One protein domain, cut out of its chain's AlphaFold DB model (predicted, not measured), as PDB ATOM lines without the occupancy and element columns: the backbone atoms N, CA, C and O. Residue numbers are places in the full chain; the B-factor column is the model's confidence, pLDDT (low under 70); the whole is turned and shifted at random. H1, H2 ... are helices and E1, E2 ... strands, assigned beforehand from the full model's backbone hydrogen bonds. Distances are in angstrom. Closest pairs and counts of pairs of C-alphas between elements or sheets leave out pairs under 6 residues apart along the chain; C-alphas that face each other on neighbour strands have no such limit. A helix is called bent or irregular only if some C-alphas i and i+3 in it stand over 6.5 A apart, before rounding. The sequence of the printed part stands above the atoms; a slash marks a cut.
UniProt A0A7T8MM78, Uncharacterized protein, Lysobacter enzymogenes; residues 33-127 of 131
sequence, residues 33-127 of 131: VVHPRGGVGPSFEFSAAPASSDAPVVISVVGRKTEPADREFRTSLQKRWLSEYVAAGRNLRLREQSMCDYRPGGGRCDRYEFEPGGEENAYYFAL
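AT A GLANCE: This is residues 33 to 127 of the 131 residues of an uncharacterized protein of Lysobacter enzymogenes (UniProt A0A7T8MM78). One strongly twisted sheet of five strands curls round a single helix, H1, which packs on one of its faces, while the other face bears no named helix. E3, E4 and E5 make a meander at one end of the sheet, and the short hairpin of E1 and E2 makes the other end. The printed part has 95 residues, with named elements in the order E1, E2, H1, E3, E4, E5; the mixed sheet runs E1, E2, E5, E4, E3, and the class is mixed, helices and strands. The whole is compact and rounded, with a radius of gyration of the C-alphas of 13.5 A and spans of 40 by 35 by 21 A.

HOW THE PARTS SIT: Begin in the sheet with E4, residues 107 to 114, E3, residues 92 to 100, and E5, residues 122 to 126, a meander in which each strand is the antiparallel neighbour of the one before. In the hairpin of E3 and E4, look for N 98 and O 109, 2.9 A apart. In the hairpin of E4 and E5, N 123 and O 112 are 2.8 A apart. E2, residues 57 to 61, is the parallel neighbour of E5, with N 57 and O 124 at 2.9 A. E1, residues 44 to 46, is an edge strand and forms an antiparallel hairpin with E2, where N 45 and O 60 are 2.8 A apart. The pairing of E2 is staggered: residues 57 to 58 pair with E5 and residues 59 to 61 with E1. H1, residues 68 to 85, is on the sheet, and its closest C-alphas to E2 are those of Ile 59 and Arg 74, 6.9 A apart. E2, H1 and E3 form a split strand-helix-strand unit, two strands of one sheet with a helix between them along the chain and with E5 and E4 between them in the sheet; its crossover is right-handed. In H1, 12 of 14 O i to N i+4 pairs are within hydrogen-bond range.

IN THESE COORDINATES: Find C-alpha 44, where E1 begins, at (-33.882, 49.662, -50.209). H1 runs 26.2 A from C-alpha 68 at (-38.660, 51.972, -37.053); it is irregular, with C-alphas 69 and 72 at 7.1 A. E3 covers 19.7 A and bends by 71 degrees at residue 97, and E4 covers 21.7 A. E2 covers 13.4 A, and E5 covers 13.2 A to C-alpha 126 at (-24.884, 49.543, -40.038).

THE WHOLE: The two C-alphas farthest apart, those of Gly 39 and Pro 116, are 39.6 A apart. The printed part has no cut, and no link is long. Residues 33 to 34 make a short antiparallel pairing with residues 44 to 45 of E1. The mean pLDDT of the printed part is 89.0, and residue 88 is under 70.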
ATOM      1  N   VAL A  33     -29.890  47.983 -55.489       91.38
ATOM      2  CA  VAL A  33     -31.222  48.385 -55.025       91.38
ATOM      3  C   VAL A  33     -32.170  47.191 -55.068       91.38
ATOM      4  O   VAL A  33     -32.238  46.463 -56.058       91.38
ATOM      5  N   VAL A  34     -32.925  46.996 -53.989       90.12
ATOM      6  CA  VAL A  34     -34.000  46.008 -53.886       90.12
ATOM      7  C   VAL A  34     -35.340  46.721 -53.880       90.12
ATOM      8  O   VAL A  34     -35.614  47.561 -53.023       90.12
ATOM      9  N   HIS A  35     -36.199  46.333 -54.815       89.75
ATOM     10  CA  HIS A  35     -37.570  46.818 -54.906       89.75
ATOM     11  C   HIS A  35     -38.552  45.819 -54.283       89.75
ATOM     12  O   HIS A  35     -38.323  44.605 -54.339       89.75
ATOM     13  N   PRO A  36     -39.672  46.296 -53.717       85.56
ATOM     14  CA  PRO A  36     -40.724  45.421 -53.224       85.56
ATOM     15  C   PRO A  36     -41.359  44.634 -54.374       85.56
ATOM     16  O   PRO A  36     -41.649  45.163 -55.453       85.56
ATOM     17  N   ARG A  37     -41.628  43.350 -54.135       78.69
ATOM     18  CA  ARG A  37     -42.309  42.493 -55.109       78.69
ATOM     19  C   ARG A  37     -43.769  42.939 -55.229       78.69
ATOM     20  O   ARG A  37     -44.504  42.900 -54.253       78.69
ATOM     21  N   GLY A  38     -44.178  43.367 -56.423       79.56
ATOM     22  CA  GLY A  38     -45.528  43.890 -56.672       79.56
ATOM     23  C   GLY A  38     -45.690  45.398 -56.438       79.56
ATOM     24  O   GLY A  38     -46.811  45.888 -56.493       79.56
ATOM     25  N   GLY A  39     -44.600  46.137 -56.194       76.00
ATOM     26  CA  GLY A  39     -44.610  47.607 -56.145       76.00
ATOM     27  C   GLY A  39     -45.172  48.225 -54.860       76.00
ATOM     28  O   GLY A  39     -45.188  49.446 -54.735       76.00
ATOM     29  N   VAL A  40     -45.602  47.412 -53.893       78.06
ATOM     30  CA  VAL A  40     -46.130  47.886 -52.608       78.06
ATOM     31  C   VAL A  40     -45.036  47.803 -51.543       78.06
ATOM     32  O   VAL A  40     -44.666  46.711 -51.119       78.06
ATOM     33  N   GLY A  41     -44.523  48.957 -51.114       80.44
ATOM     34  CA  GLY A  41     -43.546  49.075 -50.026       80.44
ATOM     35  C   GLY A  41     -42.338  49.960 -50.361       80.44
ATOM     36  O   GLY A  41     -42.242  50.500 -51.465       80.44
ATOM     37  N   PRO A  42     -41.407  50.138 -49.410       88.19
ATOM     38  CA  PRO A  42     -40.170  50.874 -49.649       88.19
ATOM     39  C   PRO A  42     -39.189  50.082 -50.519       88.19
ATOM     40  O   PRO A  42     -39.093  48.858 -50.426       88.19
ATOM     41  N   SER A  43     -38.428  50.803 -51.345       91.56
ATOM     42  CA  SER A  43     -37.217  50.266 -51.975       91.56
ATOM     43  C   SER A  43     -36.020  50.517 -51.066       91.56
ATOM     44  O   SER A  43     -35.958  51.558 -50.410       91.56
ATOM     45  N   PHE A  44     -35.071  49.587 -51.049       92.00
ATOM     46  CA  PHE A  44     -33.882  49.662 -50.209       92.00
ATOM     47  C   PHE A  44     -32.616  49.655 -51.051       92.00
ATOM     48  O   PHE A  44     -32.512  48.883 -51.998       92.00
ATOM     49  N   GLU A  45     -31.649  50.482 -50.685       91.75
ATOM     50  CA  GLU A  45     -30.324  50.540 -51.292       91.75
ATOM     51  C   GLU A  45     -29.286  49.951 -50.337       91.75
ATOM     52  O   GLU A  45     -29.290  50.249 -49.143       91.75
ATOM     53  N   PHE A  46     -28.401  49.122 -50.881       92.31
ATOM     54  CA  PHE A  46     -27.247  48.554 -50.200       92.31
ATOM     55  C   PHE A  46     -25.984  49.269 -50.671       92.31
ATOM     56  O   PHE A  46     -25.747  49.372 -51.878       92.31
ATOM     57  N   SER A  47     -25.150  49.716 -49.732       91.81
ATOM     58  CA  SER A  47     -23.860  50.314 -50.071       91.81
ATOM     59  C   SER A  47     -22.871  49.278 -50.608       91.81
ATOM     60  O   SER A  47     -22.876  48.111 -50.213       91.81
ATOM     61  N   ALA A  48     -21.973  49.736 -51.483       91.69
ATOM     62  CA  ALA A  48     -20.789  48.971 -51.837       91.69
ATOM     63  C   ALA A  48     -19.769  49.074 -50.694       91.69
ATOM     64  O   ALA A  48     -19.267  50.162 -50.412       91.69
ATOM     65  N   ALA A  49     -19.503  47.968 -50.004       91.69
ATOM     66  CA  ALA A  49     -18.644  47.949 -48.823       91.69
ATOM     67  C   ALA A  49     -18.064  46.546 -48.583       91.69
ATOM     68  O   ALA A  49     -18.675  45.567 -49.007       91.69
ATOM     69  N   PRO A  50     -16.915  46.414 -47.897       92.50
ATOM     70  CA  PRO A  50     -16.346  45.124 -47.501       92.50
ATOM     71  C   PRO A  50     -17.173  44.385 -46.439       92.50
ATOM     72  O   PRO A  50     -16.937  43.201 -46.221       92.50
ATOM     73  N   ALA A  51     -18.139  45.048 -45.795       94.12
ATOM     74  CA  ALA A  51     -18.899  44.514 -44.664       94.12
ATOM     75  C   ALA A  51     -18.032  44.254 -43.415       94.12
ATOM     76  O   ALA A  51     -18.280  43.300 -42.681       94.12
ATOM     77  N   SER A  52     -17.028  45.095 -43.166       93.81
ATOM     78  CA  SER A  52     -16.189  45.082 -41.956       93.81
ATOM     79  C   SER A  52     -16.678  46.105 -40.918       93.81
ATOM     80  O   SER A  52     -17.558  46.912 -41.208       93.81
ATOM     81  N   SER A  53     -16.126  46.087 -39.700       92.50
ATOM     82  CA  SER A  53     -16.513  47.027 -38.627       92.50
ATOM     83  C   SER A  53     -16.262  48.501 -38.994       92.50
ATOM     84  O   SER A  53     -17.062  49.381 -38.672       92.50
ATOM     85  N   ASP A  54     -15.169  48.779 -39.702       92.25
ATOM     86  CA  ASP A  54     -14.769  50.110 -40.171       92.25
ATOM     87  C   ASP A  54     -15.470  50.529 -41.474       92.25
ATOM     88  O   ASP A  54     -15.620  51.717 -41.748       92.25
ATOM     89  N   ALA A  55     -15.953  49.563 -42.258       92.12
ATOM     90  CA  ALA A  55     -16.689  49.797 -43.496       92.12
ATOM     91  C   ALA A  55     -17.860  48.795 -43.644       92.12
ATOM     92  O   ALA A  55     -17.821  47.876 -44.475       92.12
ATOM     93  N   PRO A  56     -18.920  48.956 -42.824       93.94
ATOM     94  CA  PRO A  56     -20.073  48.074 -42.813       93.94
ATOM     95  C   PRO A  56     -20.955  48.318 -44.037       93.94
ATOM     96  O   PRO A  56     -20.964  49.399 -44.632       93.94
ATOM     97  N   VAL A  57     -21.768  47.322 -44.385       93.38
ATOM     98  CA  VAL A  57     -22.820  47.513 -45.388       93.38
ATOM     99  C   VAL A  57     -23.927  48.364 -44.776       93.38
ATOM    100  O   VAL A  57     -24.468  48.058 -43.712       93.38
ATOM    101  N   VAL A  58     -24.283  49.442 -45.459       91.88
ATOM    102  CA  VAL A  58     -25.375  50.333 -45.077       91.88
ATOM    103  C   VAL A  58     -26.596  49.957 -45.900       91.88
ATOM    104  O   VAL A  58     -26.500  49.812 -47.118       91.88
ATOM    105  N   ILE A  59     -27.740  49.796 -45.232       91.44
ATOM    106  CA  ILE A  59     -29.031  49.565 -45.885       91.44
ATOM    107  C   ILE A  59     -29.913  50.785 -45.637       91.44
ATOM    108  O   ILE A  59     -30.347  51.027 -44.506       91.44
ATOM    109  N   SER A  60     -30.194  51.522 -46.705       90.00
ATOM    110  CA  SER A  60     -30.967  52.766 -46.687       90.00
ATOM    111  C   SER A  60     -32.298  52.589 -47.401       90.00
ATOM    112  O   SER A  60     -32.424  51.748 -48.288       90.00
ATOM    113  N   VAL A  61     -33.299  53.395 -47.048       91.12
ATOM    114  CA  VAL A  61     -34.535  53.488 -47.832       91.12
ATOM    115  C   VAL A  61     -34.351  54.515 -48.945       91.12
ATOM    116  O   VAL A  61     -33.874  55.623 -48.711       91.12
ATOM    117  N   VAL A  62     -34.759  54.173 -50.164       90.25
ATOM    118  CA  VAL A  62     -34.677  55.090 -51.305       90.25
ATOM    119  C   VAL A  62     -35.632  56.267 -51.096       90.25
ATOM    120  O   VAL A  62     -36.835  56.084 -50.906       90.25
ATOM    121  N   GLY A  63     -35.094  57.486 -51.157       89.31
ATOM    122  CA  GLY A  63     -35.871  58.729 -51.156       89.31
ATOM    123  C   GLY A  63     -36.392  59.195 -49.792       89.31
ATOM    124  O   GLY A  63     -37.059  60.226 -49.738       89.31
ATOM    125  N   ARG A  64     -36.102  58.487 -48.691       89.62
ATOM    126  CA  ARG A  64     -36.464  58.929 -47.333       89.62
ATOM    127  C   ARG A  64     -35.536  58.370 -46.260       89.62
ATOM    128  O   ARG A  64     -34.781  57.433 -46.492       89.62
ATOM    129  N   LYS A  65     -35.644  58.921 -45.049       86.25
ATOM    130  CA  LYS A  65     -34.984  58.360 -43.866       86.25
ATOM    131  C   LYS A  65     -35.585  57.002 -43.505       86.25
ATOM    132  O   LYS A  65     -36.783  56.770 -43.689       86.25
ATOM    133  N   THR A  66     -34.740  56.131 -42.964       85.50
ATOM    134  CA  THR A  66     -35.154  54.849 -42.393       85.50
ATOM    135  C   THR A  66     -35.991  55.088 -41.137       85.50
ATOM    136  O   THR A  66     -35.629  55.882 -40.265       85.50
ATOM    137  N   GLU A  67     -37.113  54.388 -41.039       88.06
ATOM    138  CA  GLU A  67     -38.062  54.470 -39.936       88.06
ATOM    139  C   GLU A  67     -38.053  53.173 -39.113       88.06
ATOM    140  O   GLU A  67     -37.634  52.118 -39.602       88.06
ATOM    141  N   PRO A  68     -38.549  53.188 -37.860       87.25
ATOM    142  CA  PRO A  68     -38.660  51.972 -37.053       87.25
ATOM    143  C   PRO A  68     -39.453  50.844 -37.734       87.25
ATOM    144  O   PRO A  68     -39.124  49.674 -37.541       87.25
ATOM    145  N   ALA A  69     -40.451  51.188 -38.557       88.06
ATOM    146  CA  ALA A  69     -41.258  50.233 -39.317       88.06
ATOM    147  C   ALA A  69     -40.449  49.455 -40.377       88.06
ATOM    148  O   ALA A  69     -40.799  48.327 -40.713       88.06
ATOM    149  N   ASP A  70     -39.325  49.998 -40.853       87.19
ATOM    150  CA  ASP A  70     -38.475  49.349 -41.860       87.19
ATOM    151  C   ASP A  70     -37.582  48.245 -41.274       87.19
ATOM    152  O   ASP A  70     -36.909  47.519 -42.009       87.19
ATOM    153  N   ARG A  71     -37.543  48.109 -39.941       87.06
ATOM    154  CA  ARG A  71     -36.626  47.201 -39.238       87.06
ATOM    155  C   ARG A  71     -36.757  45.755 -39.705       87.06
ATOM    156  O   ARG A  71     -35.739  45.099 -39.923       87.06
ATOM    157  N   GLU A  72     -37.981  45.255 -39.835       85.38
ATOM    158  CA  GLU A  72     -38.235  43.866 -40.231       85.38
ATOM    159  C   GLU A  72     -37.743  43.589 -41.658       85.38
ATOM    160  O   GLU A  72     -37.048  42.595 -41.902       85.38
ATOM    161  N   PHE A  73     -38.023  44.514 -42.582       87.25
ATOM    162  CA  PHE A  73     -37.526  44.449 -43.953       87.25
ATOM    163  C   PHE A  73     -36.003  44.472 -43.983       87.25
ATOM    164  O   PHE A  73     -35.401  43.600 -44.606       87.25
ATOM    165  N   ARG A  74     -35.370  45.390 -43.245       88.00
ATOM    166  CA  ARG A  74     -33.909  45.483 -43.166       88.00
ATOM    167  C   ARG A  74     -33.283  44.186 -42.661       88.00
ATOM    168  O   ARG A  74     -32.358  43.683 -43.286       88.00
ATOM    169  N   THR A  75     -33.781  43.605 -41.569       88.62
ATOM    170  CA  THR A  75     -33.238  42.336 -41.054       88.62
ATOM    171  C   THR A  75     -33.420  41.187 -42.051       88.62
ATOM    172  O   THR A  75     -32.516  40.369 -42.218       88.62
ATOM    173  N   SER A  76     -34.555  41.123 -42.746       89.56
ATOM    174  CA  SER A  76     -34.785  40.113 -43.789       89.56
ATOM    175  C   SER A  76     -33.834  40.294 -44.977       89.56
ATOM    176  O   SER A  76     -33.278  39.322 -45.488       89.56
ATOM    177  N   LEU A  77     -33.589  41.543 -45.364       91.00
ATOM    178  CA  LEU A  77     -32.655  41.940 -46.411       91.00
ATOM    179  C   LEU A  77     -31.199  41.598 -46.069       91.00
ATOM    180  O   LEU A  77     -30.506  41.032 -46.909       91.00
ATOM    181  N   GLN A  78     -30.757  41.840 -44.832       92.75
ATOM    182  CA  GLN A  78     -29.437  41.410 -44.348       92.75
ATOM    183  C   GLN A  78     -29.267  39.890 -44.464       92.75
ATOM    184  O   GLN A  78     -28.278  39.411 -45.012       92.75
ATOM    185  N   LYS A  79     -30.246  39.112 -43.979       90.06
ATOM    186  CA  LYS A  79     -30.204  37.642 -44.043       90.06
ATOM    187  C   LYS A  79     -30.161  37.137 -45.480       90.06
ATOM    188  O   LYS A  79     -29.414  36.209 -45.776       90.06
ATOM    189  N   ARG A  80     -30.949  37.750 -46.366       88.62
ATOM    190  CA  ARG A  80     -30.947  37.427 -47.792       88.62
ATOM    191  C   ARG A  80     -29.581  37.701 -48.417       88.62
ATOM    192  O   ARG A  80     -29.032  36.807 -49.045       88.62
ATOM    193  N   TRP A  81     -29.021  38.887 -48.185       90.44
ATOM    194  CA  TRP A  81     -27.684  39.247 -48.656       90.44
ATOM    195  C   TRP A  81     -26.638  38.234 -48.173       90.44
ATOM    196  O   TRP A  81     -25.864  37.706 -48.966       90.44
ATOM    197  N   LEU A  82     -26.671  37.875 -46.886       91.56
ATOM    198  CA  LEU A  82     -25.761  36.873 -46.330       91.56
ATOM    199  C   LEU A  82     -25.940  35.518 -47.014       91.56
ATOM    200  O   LEU A  82     -24.954  34.879 -47.354       91.56
ATOM    201  N   SER A  83     -27.175  35.091 -47.266       88.31
ATOM    202  CA  SER A  83     -27.444  33.844 -47.981       88.31
ATOM    203  C   SER A  83     -26.906  33.841 -49.412       88.31
ATOM    204  O   SER A  83     -26.440  32.802 -49.870       88.31
ATOM    205  N   GLU A  84     -27.000  34.965 -50.121       86.75
ATOM    206  CA  GLU A  84     -26.624  35.071 -51.535       86.75
ATOM    207  C   GLU A  84     -25.105  35.197 -51.722       86.75
ATOM    208  O   GLU A  84     -24.549  34.580 -52.628       86.75
ATOM    209  N   TYR A  85     -24.430  35.960 -50.857       85.44
ATOM    210  CA  TYR A  85     -23.032  36.350 -51.066       85.44
ATOM    211  C   TYR A  85     -22.034  35.704 -50.099       85.44
ATOM    212  O   TYR A  85     -20.835  35.708 -50.372       85.44
ATOM    213  N   VAL A  86     -22.500  35.159 -48.973       85.25
ATOM    214  CA  VAL A  86     -21.628  34.634 -47.908       85.25
ATOM    215  C   VAL A  86     -21.891  33.161 -47.621       85.25
ATOM    216  O   VAL A  86     -20.958  32.364 -47.542       85.25
ATOM    217  N   ALA A  87     -23.153  32.790 -47.421       73.75
ATOM    218  CA  ALA A  87     -23.536  31.560 -46.740       73.75
ATOM    219  C   ALA A  87     -23.613  30.326 -47.648       73.75
ATOM    220  O   ALA A  87     -24.159  29.309 -47.222       73.75
ATOM    221  N   ALA A  88     -23.060  30.367 -48.866       69.94
ATOM    222  CA  ALA A  88     -22.953  29.185 -49.715       69.94
ATOM    223  C   ALA A  88     -22.035  28.138 -49.044       69.94
ATOM    224  O   ALA A  88     -20.824  28.130 -49.235       69.94
ATOM    225  N   GLY A  89     -22.626  27.284 -48.199       70.44
ATOM    226  CA  GLY A  89     -21.947  26.219 -47.455       70.44
ATOM    227  C   GLY A  89     -21.365  26.607 -46.091       70.44
ATOM    228  O   GLY A  89     -20.626  25.811 -45.517       70.44
ATOM    229  N   ARG A  90     -21.672  27.794 -45.546       86.81
ATOM    230  CA  ARG A  90     -21.128  28.255 -44.252       86.81
ATOM    231  C   ARG A  90     -22.183  28.246 -43.152       86.81
ATOM    232  O   ARG A  90     -23.292  28.733 -43.352       86.81
ATOM    233  N   ASN A  91     -21.809  27.770 -41.967       90.38
ATOM    234  CA  ASN A  91     -22.680  27.801 -40.794       90.38
ATOM    235  C   ASN A  91     -22.564  29.148 -40.079       90.38
ATOM    236  O   ASN A  91     -21.458  29.607 -39.793       90.38
ATOM    237  N   LEU A  92     -23.707  29.773 -39.789       92.25
ATOM    238  CA  LEU A  92     -23.755  30.946 -38.925       92.25
ATOM    239  C   LEU A  92     -23.448  30.504 -37.492       92.25
ATOM    240  O   LEU A  92     -24.153  29.660 -36.942       92.25
ATOM    241  N   ARG A  93     -22.420  31.099 -36.898       92.94
ATOM    242  CA  ARG A  93     -21.988  30.832 -35.528       92.94
ATOM    243  C   ARG A  93     -22.650  31.788 -34.542       92.94
ATOM    244  O   ARG A  93     -23.123  31.366 -33.491       92.94
ATOM    245  N   LEU A  94     -22.696  33.076 -34.881       92.19
ATOM    246  CA  LEU A  94     -23.187  34.124 -33.991       92.19
ATOM    247  C   LEU A  94     -23.878  35.237 -34.778       92.19
ATOM    248  O   LEU A  94     -23.446  35.629 -35.860       92.19
ATOM    249  N   ARG A  95     -24.954  35.767 -34.193       93.06
ATOM    250  CA  ARG A  95     -25.563  37.036 -34.585       93.06
ATOM    251  C   ARG A  95     -25.746  37.888 -33.341       93.06
ATOM    252  O   ARG A  95     -26.465  37.483 -32.432       93.06
ATOM    253  N   GLU A  96     -25.180  39.085 -33.346       94.06
ATOM    254  CA  GLU A  96     -25.281  40.026 -32.231       94.06
ATOM    255  C   GLU A  96     -25.378  41.474 -32.712       94.06
ATOM    256  O   GLU A  96     -25.222  41.763 -33.899       94.06
ATOM    257  N   GLN A  97     -25.663  42.386 -31.783       93.06
ATOM    258  CA  GLN A  97     -25.491  43.813 -32.024       93.06
ATOM    259  C   GLN A  97     -24.152  44.254 -31.451       93.06
ATOM    260  O   GLN A  97     -23.885  44.022 -30.274       93.06
ATOM    261  N   SER A  98     -23.336  44.903 -32.275       93.44
ATOM    262  CA  SER A  98     -22.017  45.403 -31.898       93.44
ATOM    263  C   SER A  98     -21.901  46.899 -32.182       93.44
ATOM    264  O   SER A  98     -22.767  47.509 -32.820       93.44
ATOM    265  N   MET A  99     -20.811  47.494 -31.708       92.06
ATOM    266  CA  MET A  99     -20.375  48.804 -32.178       92.06
ATOM    267  C   MET A  99     -19.499  48.631 -33.425       92.06
ATOM    268  O   MET A  99     -18.776  47.643 -33.538       92.06
ATOM    269  N   CYS A 100     -19.608  49.580 -34.348       89.38
ATOM    270  CA  CYS A 100     -18.794  49.723 -35.550       89.38
ATOM    271  C   CYS A 100     -18.069  51.064 -35.531       89.38
ATOM    272  O   CYS A 100     -18.651  52.074 -35.124       89.38
ATOM    273  N   ASP A 101     -16.862  51.095 -36.081       88.00
ATOM    274  CA  ASP A 101     -15.981  52.268 -36.084       88.00
ATOM    275  C   ASP A 101     -16.045  53.064 -37.400       88.00
ATOM    276  O   ASP A 101     -15.126  53.790 -37.763       88.00
ATOM    277  N   TYR A 102     -17.156  52.953 -38.131       85.56
ATOM    278  CA  TYR A 102     -17.291  53.507 -39.483       85.56
ATOM    279  C   TYR A 102     -17.529  55.026 -39.554       85.56
ATOM    280  O   TYR A 102     -17.557  55.617 -40.636       85.56
ATOM    281  N   ARG A 103     -17.735  55.679 -38.407       83.56
ATOM    282  CA  ARG A 103     -17.898  57.134 -38.294       83.56
ATOM    283  C   ARG A 103     -17.324  57.647 -36.971       83.56
ATOM    284  O   ARG A 103     -17.249  56.878 -36.012       83.56
ATOM    285  N   PRO A 104     -16.980  58.946 -36.866       80.19
ATOM    286  CA  PRO A 104     -16.574  59.541 -35.596       80.19
ATOM    287  C   PRO A 104     -17.636  59.313 -34.509       80.19
ATOM    288  O   PRO A 104     -18.798  59.670 -34.691       80.19
ATOM    289  N   GLY A 105     -17.239  58.700 -33.390       77.88
ATOM    290  CA  GLY A 105     -18.146  58.320 -32.296       77.88
ATOM    291  C   GLY A 105     -18.808  56.944 -32.447       77.88
ATOM    292  O   GLY A 105     -19.571  56.541 -31.570       77.88
ATOM    293  N   GLY A 106     -18.502  56.218 -33.523       82.25
ATOM    294  CA  GLY A 106     -19.008  54.880 -33.792       82.25
ATOM    295  C   GLY A 106     -20.491  54.834 -34.172       82.25
ATOM    296  O   GLY A 106     -21.203  55.842 -34.256       82.25
ATOM    297  N   GLY A 107     -20.969  53.626 -34.435       86.06
ATOM    298  CA  GLY A 107     -22.356  53.356 -34.797       86.06
ATOM    299  C   GLY A 107     -22.779  51.953 -34.403       86.06
ATOM    300  O   GLY A 107     -21.938  51.092 -34.156       86.06
ATOM    301  N   ARG A 108     -24.088  51.713 -34.306       91.38
ATOM    302  CA  ARG A 108     -24.583  50.361 -34.009       91.38
ATOM    303  C   ARG A 108     -24.608  49.535 -35.281       91.38
ATOM    304  O   ARG A 108     -25.099  50.006 -36.304       91.38
ATOM    305  N   CYS A 109     -24.192  48.283 -35.176       93.12
ATOM    306  CA  CYS A 109     -24.251  47.317 -36.257       93.12
ATOM    307  C   CYS A 109     -24.940  46.028 -35.832       93.12
ATOM    308  O   CYS A 109     -24.891  45.643 -34.666       93.12
ATOM    309  N   ASP A 110     -25.550  45.339 -36.794       95.00
ATOM    310  CA  ASP A 110     -25.742  43.896 -36.679       95.00
ATOM    311  C   ASP A 110     -24.446  43.219 -37.162       95.00
ATOM    312  O   ASP A 110     -24.003  43.465 -38.289       95.00
ATOM    313  N   ARG A 111     -23.858  42.372 -36.312       95.94
ATOM    314  CA  ARG A 111     -22.669  41.556 -36.590       95.94
ATOM    315  C   ARG A 111     -23.091  40.104 -36.780       95.94
ATOM    316  O   ARG A 111     -23.777  39.533 -35.929       95.94
ATOM    317  N   TYR A 112     -22.676  39.513 -37.893       95.50
ATOM    318  CA  TYR A 112     -22.900  38.109 -38.226       95.50
ATOM    319  C   TYR A 112     -21.554  37.415 -38.389       95.50
ATOM    320  O   TYR A 112     -20.791  37.768 -39.280       95.50
ATOM    321  N   GLU A 113     -21.275  36.420 -37.558       95.00
ATOM    322  CA  GLU A 113     -20.039  35.643 -37.599       95.00
ATOM    323  C   GLU A 113     -20.348  34.217 -38.051       95.00
ATOM    324  O   GLU A 113     -21.265  33.569 -37.538       95.00
ATOM    325  N   PHE A 114     -19.579  33.725 -39.017       94.25
ATOM    326  CA  PHE A 114     -19.705  32.376 -39.562       94.25
ATOM    327  C   PHE A 114     -18.520  31.516 -39.143       94.25
ATOM    328  O   PHE A 114     -17.429  32.030 -38.917       94.25
ATOM    329  N   GLU A 115     -18.704  30.199 -39.115       92.19
ATOM    330  CA  GLU A 115     -17.600  29.257 -38.920       92.19
ATOM    331  C   GLU A 115     -16.466  29.503 -39.947       92.19
ATOM    332  O   GLU A 115     -16.759  29.853 -41.107       92.19
ATOM    333  N   PRO A 116     -15.180  29.367 -39.546       91.88
ATOM    334  CA  PRO A 116     -14.665  28.910 -38.234       91.88
ATOM    335  C   PRO A 116     -14.695  29.957 -37.092       91.88
ATOM    336  O   PRO A 116     -14.201  29.708 -35.990       91.88
ATOM    337  N   GLY A 117     -15.288  31.125 -37.329       89.38
ATOM    338  CA  GLY A 117     -15.300  32.262 -36.412       89.38
ATOM    339  C   GLY A 117     -14.120  33.210 -36.617       89.38
ATOM    340  O   GLY A 117     -13.256  32.951 -37.446       89.38
ATOM    341  N   GLY A 118     -14.101  34.323 -35.887       90.75
ATOM    342  CA  GLY A 118     -13.105  35.392 -36.057       90.75
ATOM    343  C   GLY A 118     -13.568  36.538 -36.964       90.75
ATOM    344  O   GLY A 118     -14.577  36.437 -37.664       90.75
ATOM    345  N   GLU A 119     -12.841  37.658 -36.930       90.44
ATOM    346  CA  GLU A 119     -13.225  38.908 -37.603       90.44
ATOM    347  C   GLU A 119     -13.188  38.810 -39.132       90.44
ATOM    348  O   GLU A 119     -14.039  39.375 -39.818       90.44
ATOM    349  N   GLU A 120     -12.288  38.008 -39.693       89.25
ATOM    350  CA  GLU A 120     -12.261  37.696 -41.122       89.25
ATOM    351  C   GLU A 120     -13.540  36.964 -41.584       89.25
ATOM    352  O   GLU A 120     -13.943  37.013 -42.754       89.25
ATOM    353  N   ASN A 121     -14.241  36.344 -40.633       91.75
ATOM    354  CA  ASN A 121     -15.497  35.633 -40.822       91.75
ATOM    355  C   ASN A 121     -16.714  36.399 -40.280       91.75
ATOM    356  O   ASN A 121     -17.828  35.862 -40.320       91.75
ATOM    357  N   ALA A 122     -16.513  37.637 -39.820       94.06
ATOM    358  CA  ALA A 122     -17.554  38.541 -39.364       94.06
ATOM    359  C   ALA A 122     -17.990  39.505 -40.478       94.06
ATOM    360  O   ALA A 122     -17.186  39.978 -41.283       94.06
ATOM    361  N   TYR A 123     -19.292  39.782 -40.514       94.75
ATOM    362  CA  TYR A 123     -19.936  40.663 -41.480       94.75
ATOM    363  C   TYR A 123     -20.827  41.658 -40.754       94.75
ATOM    364  O   TYR A 123     -21.665  41.273 -39.932       94.75
ATOM    365  N   TYR A 124     -20.656  42.930 -41.087       95.38
ATOM    366  CA  TYR A 124     -21.249  44.044 -40.365       95.38
ATOM    367  C   TYR A 124     -22.234  44.817 -41.235       95.38
ATOM    368  O   TYR A 124     -21.933  45.196 -42.369       95.38
ATOM    369  N   PHE A 125     -23.404  45.095 -40.660       94.81
ATOM    370  CA  PHE A 125     -24.423  45.956 -41.248       94.81
ATOM    371  C   PHE A 125     -24.724  47.125 -40.326       94.81
ATOM    372  O   PHE A 125     -25.172  46.908 -39.199       94.81
ATOM    373  N   ALA A 126     -24.558  48.353 -40.811       92.56
ATOM    374  CA  ALA A 126     -24.884  49.543 -40.038       92.56
ATOM    375  C   ALA A 126     -26.398  49.628 -39.778       92.56
ATOM    376  O   ALA A 126     -27.224  49.397 -40.665       92.56
ATOM    377  N   LEU A 127     -26.763  49.968 -38.542       87.19
ATOM    378  CA  LEU A 127     -28.149  50.137 -38.088       87.19
ATOM    379  C   LEU A 127     -28.542  51.595 -37.899       87.19
ATOM    380  O   LEU A 127     -29.661  51.873 -37.457       87.19
TER     381      LEU A 127